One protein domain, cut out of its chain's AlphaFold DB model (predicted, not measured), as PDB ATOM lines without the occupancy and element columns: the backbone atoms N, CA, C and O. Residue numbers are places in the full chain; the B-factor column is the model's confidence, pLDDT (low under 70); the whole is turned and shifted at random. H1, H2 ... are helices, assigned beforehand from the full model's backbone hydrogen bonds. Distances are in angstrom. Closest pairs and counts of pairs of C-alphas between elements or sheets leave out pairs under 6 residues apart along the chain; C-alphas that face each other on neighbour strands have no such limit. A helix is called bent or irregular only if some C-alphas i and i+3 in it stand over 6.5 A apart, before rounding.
ATOM      1  N   PRO A   2      -9.798 -14.189  23.985       52.53
ATOM      2  CA  PRO A   2      -8.781 -15.129  24.487       52.53
ATOM      3  C   PRO A   2      -8.793 -15.287  26.019       52.53
ATOM      4  O   PRO A   2      -8.730 -16.395  26.531       52.53
ATOM      5  N   GLU A   3      -9.015 -14.193  26.756       59.03
ATOM      6  CA  GLU A   3      -9.168 -14.210  28.224       59.03
ATOM      7  C   GLU A   3     -10.380 -15.021  28.728       59.03
ATOM      8  O   GLU A   3     -10.427 -15.405  29.895       59.03
ATOM      9  N   LEU A   4     -11.366 -15.304  27.863       63.91
ATOM     10  CA  LEU A   4     -12.525 -16.137  28.205       63.91
ATOM     11  C   LEU A   4     -12.223 -17.633  28.092       63.91
ATOM     12  O   LEU A   4     -12.935 -18.406  28.722       63.91
ATOM     13  N   VAL A   5     -11.177 -18.052  27.363       67.88
ATOM     14  CA  VAL A   5     -10.829 -19.479  27.199       67.88
ATOM     15  C   VAL A   5     -10.560 -20.124  28.548       67.88
ATOM     16  O   VAL A   5     -11.158 -21.147  28.864       67.88
ATOM     17  N   GLY A   6      -9.758 -19.466  29.391       65.62
ATOM     18  CA  GLY A   6      -9.485 -19.939  30.751       65.62
ATOM     19  C   GLY A   6     -10.733 -20.017  31.637       65.62
ATOM     20  O   GLY A   6     -10.718 -20.694  32.657       65.62
ATOM     21  N   ARG A   7     -11.833 -19.360  31.240       75.50
ATOM     22  CA  ARG A   7     -13.119 -19.392  31.947       75.50
ATOM     23  C   ARG A   7     -14.105 -20.409  31.374       75.50
ATOM     24  O   ARG A   7     -15.108 -20.668  32.029       75.50
ATOM     25  N   LEU A   8     -13.854 -20.981  30.189       80.06
ATOM     26  CA  LEU A   8     -14.711 -22.028  29.614       80.06
ATOM     27  C   LEU A   8     -14.722 -23.284  30.499       80.06
ATOM     28  O   LEU A   8     -15.732 -23.984  30.536       80.06
ATOM     29  N   GLY A   9     -13.648 -23.516  31.265       82.19
ATOM     30  CA  GLY A   9     -13.612 -24.472  32.373       82.19
ATOM     31  C   GLY A   9     -14.137 -25.848  31.970       82.19
ATOM     32  O   GLY A   9     -13.687 -26.416  30.984       82.19
ATOM     33  N   ALA A  10     -15.139 -26.349  32.695       85.06
ATOM     34  CA  ALA A  10     -15.749 -27.664  32.471       85.06
ATOM     35  C   ALA A  10     -16.461 -27.831  31.111       85.06
ATOM     36  O   ALA A  10     -16.891 -28.936  30.771       85.06
ATOM     37  N   LEU A  11     -16.645 -26.761  30.333       88.75
ATOM     38  CA  LEU A  11     -17.269 -26.857  29.016       88.75
ATOM     39  C   LEU A  11     -16.339 -27.509  27.984       88.75
ATOM     40  O   LEU A  11     -16.826 -28.297  27.170       88.75
ATOM     41  N   VAL A  12     -15.042 -27.194  28.053       89.06
ATOM     42  CA  VAL A  12     -13.992 -27.654  27.132       89.06
ATOM     43  C   VAL A  12     -13.046 -28.620  27.841       89.06
ATOM     44  O   VAL A  12     -12.731 -28.451  29.018       89.06
ATOM     45  N   ARG A  13     -12.598 -29.657  27.141       86.06
ATOM     46  CA  ARG A  13     -11.591 -30.605  27.633       86.06
ATOM     47  C   ARG A  13     -10.176 -30.075  27.356       86.06
ATOM     48  O   ARG A  13     -10.019 -29.240  26.470       86.06
ATOM     49  N   PRO A  14      -9.142 -30.558  28.071       84.25
ATOM     50  CA  PRO A  14      -7.760 -30.114  27.859       84.25
ATOM     51  C   PRO A  14      -7.268 -30.223  26.408       84.25
ATOM     52  O   PRO A  14      -6.514 -29.362  25.966       84.25
ATOM     53  N   ASP A  15      -7.734 -31.236  25.673       86.31
ATOM     54  CA  ASP A  15      -7.336 -31.492  24.282       86.31
ATOM     55  C   ASP A  15      -8.243 -30.801  23.245       86.31
ATOM     56  O   ASP A  15      -8.024 -30.932  22.040       86.31
ATOM     57  N   ASP A  16      -9.273 -30.065  23.684       90.81
ATOM     58  CA  ASP A  16     -10.164 -29.354  22.770       90.81
ATOM     59  C   ASP A  16      -9.473 -28.115  22.181       90.81
ATOM     60  O   ASP A  16      -8.851 -27.305  22.875       90.81
ATOM     61  N   LEU A  17      -9.659 -27.910  20.877       92.31
ATOM     62  CA  LEU A  17      -9.213 -26.707  20.181       92.31
ATOM     63  C   LEU A  17     -10.294 -25.625  20.253       92.31
ATOM     64  O   LEU A  17     -11.398 -25.795  19.734       92.31
ATOM     65  N   VAL A  18      -9.966 -24.480  20.853       92.56
ATOM     66  CA  VAL A  18     -10.866 -23.319  20.887       92.56
ATOM     67  C   VAL A  18     -10.564 -22.389  19.718       92.56
ATOM     68  O   VAL A  18      -9.452 -21.883  19.587       92.56
ATOM     69  N   LEU A  19     -11.582 -22.163  18.887       92.62
ATOM     70  CA  LEU A  19     -11.515 -21.355  17.670       92.62
ATOM     71  C   LEU A  19     -12.322 -20.061  17.832       92.62
ATOM     72  O   LEU A  19     -13.397 -20.059  18.439       92.62
ATOM     73  N   PHE A  20     -11.843 -18.969  17.238       91.19
ATOM     74  CA  PHE A  20     -12.517 -17.665  17.225       91.19
ATOM     75  C   PHE A  20     -13.009 -17.235  15.832       91.19
ATOM     76  O   PHE A  20     -13.672 -16.199  15.700       91.19
ATOM     77  N   GLY A  21     -12.732 -18.039  14.805       90.12
ATOM     78  CA  GLY A  21     -13.017 -17.755  13.403       90.12
ATOM     79  C   GLY A  21     -12.049 -16.740  12.799       90.12
ATOM     80  O   GLY A  21     -12.478 -15.892  12.014       90.12
ATOM     81  N   ALA A  22     -10.782 -16.773  13.215       91.12
ATOM     82  CA  ALA A  22      -9.735 -15.917  12.669       91.12
ATOM     83  C   ALA A  22      -9.075 -16.565  11.430       91.12
ATOM     84  O   ALA A  22      -9.020 -17.791  11.342       91.12
ATOM     85  N   PRO A  23      -8.584 -15.785  10.443       88.50
ATOM     86  CA  PRO A  23      -8.025 -16.346   9.206       88.50
ATOM     87  C   PRO A  23      -6.824 -17.281   9.407       88.50
ATOM     88  O   PRO A  23      -6.647 -18.230   8.648       88.50
ATOM     89  N   ASP A  24      -6.016 -17.034  10.435       92.12
ATOM     90  CA  ASP A  24      -4.866 -17.851  10.838       92.12
ATOM     91  C   ASP A  24      -5.271 -19.181  11.500       92.12
ATOM     92  O   ASP A  24      -4.420 -20.027  11.770       92.12
ATOM     93  N   GLU A  25      -6.570 -19.401  11.729       93.94
ATOM     94  CA  GLU A  25      -7.100 -20.660  12.248       93.94
ATOM     95  C   GLU A  25      -7.420 -21.703  11.171       93.94
ATOM     96  O   GLU A  25      -7.846 -22.816  11.494       93.94
ATOM     97  N   ALA A  26      -7.193 -21.375   9.898       93.75
ATOM     98  CA  ALA A  26      -7.444 -22.279   8.784       93.75
ATOM     99  C   ALA A  26      -6.749 -23.634   8.987       93.75
ATOM    100  O   ALA A  26      -5.564 -23.695   9.315       93.75
ATOM    101  N   ARG A  27      -7.495 -24.729   8.778       94.88
ATOM    102  CA  ARG A  27      -7.015 -26.122   8.904       94.88
ATOM    103  C   ARG A  27      -6.474 -26.531  10.289       94.88
ATOM    104  O   ARG A  27      -5.997 -27.654  10.434       94.88
ATOM    105  N   ARG A  28      -6.555 -25.685  11.327       95.44
ATOM    106  CA  ARG A  28      -6.016 -26.003  12.668       95.44
ATOM    107  C   ARG A  28      -6.731 -27.152  13.377       95.44
ATOM    108  O   ARG A  28      -6.154 -27.725  14.292       95.44
ATOM    109  N   ALA A  29      -7.962 -27.463  12.986       95.50
ATOM    110  CA  ALA A  29      -8.817 -28.480  13.591       95.50
ATOM    111  C   ALA A  29      -9.210 -29.572  12.578       95.50
ATOM    112  O   ALA A  29     -10.317 -30.109  12.641       95.50
ATOM    113  N   GLU A  30      -8.320 -29.875  11.626       96.00
ATOM    114  CA  GLU A  30      -8.556 -30.854  10.561       96.00
ATOM    115  C   GLU A  30      -9.050 -32.195  11.126       96.00
ATOM    116  O   GLU A  30      -8.388 -32.836  11.941       96.00
ATOM    117  N   GLY A  31     -10.246 -32.617  10.708       91.88
ATOM    118  CA  GLY A  31     -10.837 -33.890  11.123       91.88
ATOM    119  C   GLY A  31     -11.342 -33.939  12.571       91.88
ATOM    120  O   GLY A  31     -11.853 -34.981  12.988       91.88
ATOM    121  N   ALA A  32     -11.268 -32.851  13.341       94.44
ATOM    122  CA  ALA A  32     -11.863 -32.782  14.673       94.44
ATOM    123  C   ALA A  32     -13.402 -32.723  14.601       94.44
ATOM    124  O   ALA A  32     -13.978 -32.265  13.611       94.44
ATOM    125  N   ALA A  33     -14.089 -33.175  15.654       93.56
ATOM    126  CA  ALA A  33     -15.532 -32.977  15.788       93.56
ATOM    127  C   ALA A  33     -15.816 -31.525  16.207       93.56
ATOM    128  O   ALA A  33     -15.396 -31.094  17.280       93.56
ATOM    129  N   GLY A  34     -16.508 -30.759  15.362       94.44
ATOM    130  CA  GLY A  34     -16.806 -29.359  15.631       94.44
ATOM    131  C   GLY A  34     -17.981 -29.181  16.591       94.44
ATOM    132  O   GLY A  34     -19.015 -29.830  16.457       94.44
ATOM    133  N   LYS A  35     -17.852 -28.230  17.519       94.31
ATOM    134  CA  LYS A  35     -18.948 -27.726  18.355       94.31
ATOM    135  C   LYS A  35     -18.963 -26.210  18.294       94.31
ATOM    136  O   LYS A  35     -17.923 -25.568  18.406       94.31
ATOM    137  N   ALA A  36     -20.144 -25.628  18.132       94.62
ATOM    138  CA  ALA A  36     -20.313 -24.182  18.137       94.62
ATOM    139  C   ALA A  36     -21.031 -23.746  19.413       94.62
ATOM    140  O   ALA A  36     -22.062 -24.316  19.758       94.62
ATOM    141  N   TRP A  37     -20.534 -22.688  20.068       94.19
ATOM    142  CA  TRP A  37     -21.193 -22.067  21.227       94.19
ATOM    143  C   TRP A  37     -22.685 -21.816  20.967       94.19
ATOM    144  O   TRP A  37     -23.540 -22.200  21.756       94.19
ATOM    145  N   LEU A  38     -22.971 -21.206  19.817       95.69
ATOM    146  CA  LEU A  38     -24.275 -21.107  19.172       95.69
ATOM    147  C   LEU A  38     -24.017 -21.344  17.673       95.69
ATOM    148  O   LEU A  38     -23.211 -20.597  17.102       95.69
ATOM    149  N   PRO A  39     -24.653 -22.335  17.019       96.31
ATOM    150  CA  PRO A  39     -24.342 -22.729  15.642       96.31
ATOM    151  C   PRO A  39     -24.925 -21.763  14.595       96.31
ATOM    152  O   PRO A  39     -25.696 -22.126  13.716       96.31
ATOM    153  N   THR A  40     -24.557 -20.487  14.689       95.88
ATOM    154  CA  THR A  40     -24.874 -19.482  13.665       95.88
ATOM    155  C   THR A  40     -24.156 -19.800  12.348       95.88
ATOM    156  O   THR A  40     -23.086 -20.415  12.385       95.88
ATOM    157  N   PRO A  41     -24.637 -19.298  11.194       96.38
ATOM    158  CA  PRO A  41     -23.953 -19.490   9.912       96.38
ATOM    159  C   PRO A  41     -22.465 -19.108   9.947       96.38
ATOM    160  O   PRO A  41     -21.624 -19.830   9.421       96.38
ATOM    161  N   ARG A  42     -22.116 -18.017  10.645       95.38
ATOM    162  CA  ARG A  42     -20.720 -17.596  10.833       95.38
ATOM    163  C   ARG A  42     -19.907 -18.602  11.656       95.38
ATOM    164  O   ARG A  42     -18.755 -18.850  11.323       95.38
ATOM    165  N   ALA A  43     -20.475 -19.150  12.730       96.12
ATOM    166  CA  ALA A  43     -19.779 -20.119  13.576       96.12
ATOM    167  C   ALA A  43     -19.547 -21.448  12.841       96.12
ATOM    168  O   ALA A  43     -18.463 -22.014  12.927       96.12
ATOM    169  N   LEU A  44     -20.537 -21.910  12.071       97.12
ATOM    170  CA  LEU A  44     -20.409 -23.125  11.262       97.12
ATOM    171  C   LEU A  44     -19.394 -22.941  10.125       97.12
ATOM    172  O   LEU A  44     -18.589 -23.835   9.880       97.12
ATOM    173  N   LEU A  45     -19.365 -21.763   9.492       96.44
ATOM    174  CA  LEU A  45     -18.334 -21.425   8.509       96.44
ATOM    175  C   LEU A  45     -16.930 -21.423   9.129       96.44
ATOM    176  O   LEU A  45     -16.005 -21.956   8.522       96.44
ATOM    177  N   ALA A  46     -16.771 -20.870  10.334       96.62
ATOM    178  CA  ALA A  46     -15.493 -20.879  11.043       96.62
ATOM    179  C   ALA A  46     -15.007 -22.309  11.342       96.62
ATOM    180  O   ALA A  46     -13.836 -22.610  11.121       96.62
ATOM    181  N   LEU A  47     -15.904 -23.211  11.769       97.12
ATOM    182  CA  LEU A  47     -15.576 -24.631  11.952       97.12
ATOM    183  C   LEU A  47     -15.122 -25.283  10.638       97.12
ATOM    184  O   LEU A  47     -14.090 -25.951  10.613       97.12
ATOM    185  N   ALA A  48     -15.850 -25.042   9.543       96.81
ATOM    186  CA  ALA A  48     -15.503 -25.577   8.228       96.81
ATOM    187  C   ALA A  48     -14.133 -25.074   7.738       96.81
ATOM    188  O   ALA A  48     -13.318 -25.855   7.254       96.81
ATOM    189  N   GLN A  49     -13.850 -23.777   7.893       97.00
ATOM    190  CA  GLN A  49     -12.565 -23.172   7.516       97.00
ATOM    191  C   GLN A  49     -11.397 -23.714   8.348       97.00
ATOM    192  O   GLN A  49     -10.295 -23.901   7.828       97.00
ATOM    193  N   ALA A  50     -11.641 -24.024   9.621       97.56
ATOM    194  CA  ALA A  50     -10.664 -24.671  10.485       97.56
ATOM    195  C   ALA A  50     -10.435 -26.159  10.150       97.56
ATOM    196  O   ALA A  50      -9.544 -26.767  10.735       97.56
ATOM    197  N   GLY A  51     -11.192 -26.747   9.215       96.75
ATOM    198  CA  GLY A  51     -11.077 -28.158   8.825       96.75
ATOM    199  C   GLY A  51     -11.833 -29.133   9.736       96.75
ATOM    200  O   GLY A  51     -11.715 -30.349   9.567       96.75
ATOM    201  N   ALA A  52     -12.620 -28.631  10.691       97.06
ATOM    202  CA  ALA A  52     -13.423 -29.470  11.577       97.06
ATOM    203  C   ALA A  52     -14.669 -30.012  10.857       97.06
ATOM    204  O   ALA A  52     -15.228 -29.373   9.960       97.06
ATOM    205  N   ARG A  53     -15.166 -31.173  11.300       95.88
ATOM    206  CA  ARG A  53     -16.494 -31.662  10.906       95.88
ATOM    207  C   ARG A  53     -17.553 -30.724  11.475       95.88
ATOM    208  O   ARG A  53     -17.646 -30.559  12.689       95.88
ATOM    209  N   VAL A  54     -18.345 -30.116  10.597       95.44
ATOM    210  CA  VAL A  54     -19.442 -29.227  10.991       95.44
ATOM    211  C   VAL A  54     -20.568 -30.073  11.597       95.44
ATOM    212  O   VAL A  54     -21.004 -31.021  10.942       95.44
ATOM    213  N   PRO A  55     -21.031 -29.772  12.823       91.50
ATOM    214  CA  PRO A  55     -22.111 -30.527  13.443       91.50
ATOM    215  C   PRO A  55     -23.439 -30.251  12.735       91.50
ATOM    216  O   PRO A  55     -23.641 -29.169  12.170       91.50
ATOM    217  N   GLU A  56     -24.376 -31.194  12.829       92.69
ATOM    218  CA  GLU A  56     -25.774 -30.865  12.567       92.69
ATOM    219  C   GLU A  56     -26.236 -29.766  13.529       92.69
ATOM    220  O   GLU A  56     -25.833 -29.709  14.694       92.69
ATOM    221  N   ALA A  57     -27.079 -28.865  13.034       94.88
ATOM    222  CA  ALA A  57     -27.557 -27.735  13.810       94.88
ATOM    223  C   ALA A  57     -28.988 -27.358  13.416       94.88
ATOM    224  O   ALA A  57     -29.364 -27.509  12.247       94.88
ATOM    225  N   PRO A  58     -29.777 -26.795  14.349       97.12
ATOM    226  CA  PRO A  58     -31.029 -26.145  13.999       97.12
ATOM    227  C   PRO A  58     -30.799 -25.027  12.979       97.12
ATOM    228  O   PRO A  58     -29.754 -24.370  12.971       97.12
TER     229      PRO A  58
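Overview. This is residues 2 to 58 of the 267 residues of the protein "ATP-grasp domain-containing protein" of Polyangium spumosum (UniProt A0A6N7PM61). This is a structure with little regular form: two short helices at opposite ends, H1 at one and H2 at the other, joined by a long winding link. Residues 12 to 20 cross from H1's end to H2's end, where the rest of the link loops beside H2. The printed part has 57 residues, with 19 in two named helices, H1 then H2, and no named strand; the class is all helix. It is compact, with a radius of gyration of the C-alphas of 10.9 A and spans of 27 by 24 by 18 A.

Arrangement. H1, residues 2 to 11, and H2, residues 41 to 49, are apart, with no C-alpha of the one within 8 A of the other. In H2 every O i to N i+4 pair is within hydrogen-bond range. In H1 1 of 6 such pairs is, beside 4 of 7 O i to N i+3 pairs.

Along the chain. H1 begins at C-alpha 2 (-8.781, -15.129, 24.487) and measures 15.2 A; it is irregular, with C-alphas 7 and 10 8.7 A apart. H2 measures 12.2 A and ends at C-alpha 49 (-12.565, -23.172, 7.516).

Size, cuts and confidence. The two farthest C-alphas, of Glu 3 and Pro 58, are 28.7 A apart. The link from H1 to H2, 29 residues, is long. The printed part has no cut; residues 2 to 6 have pLDDT under 70.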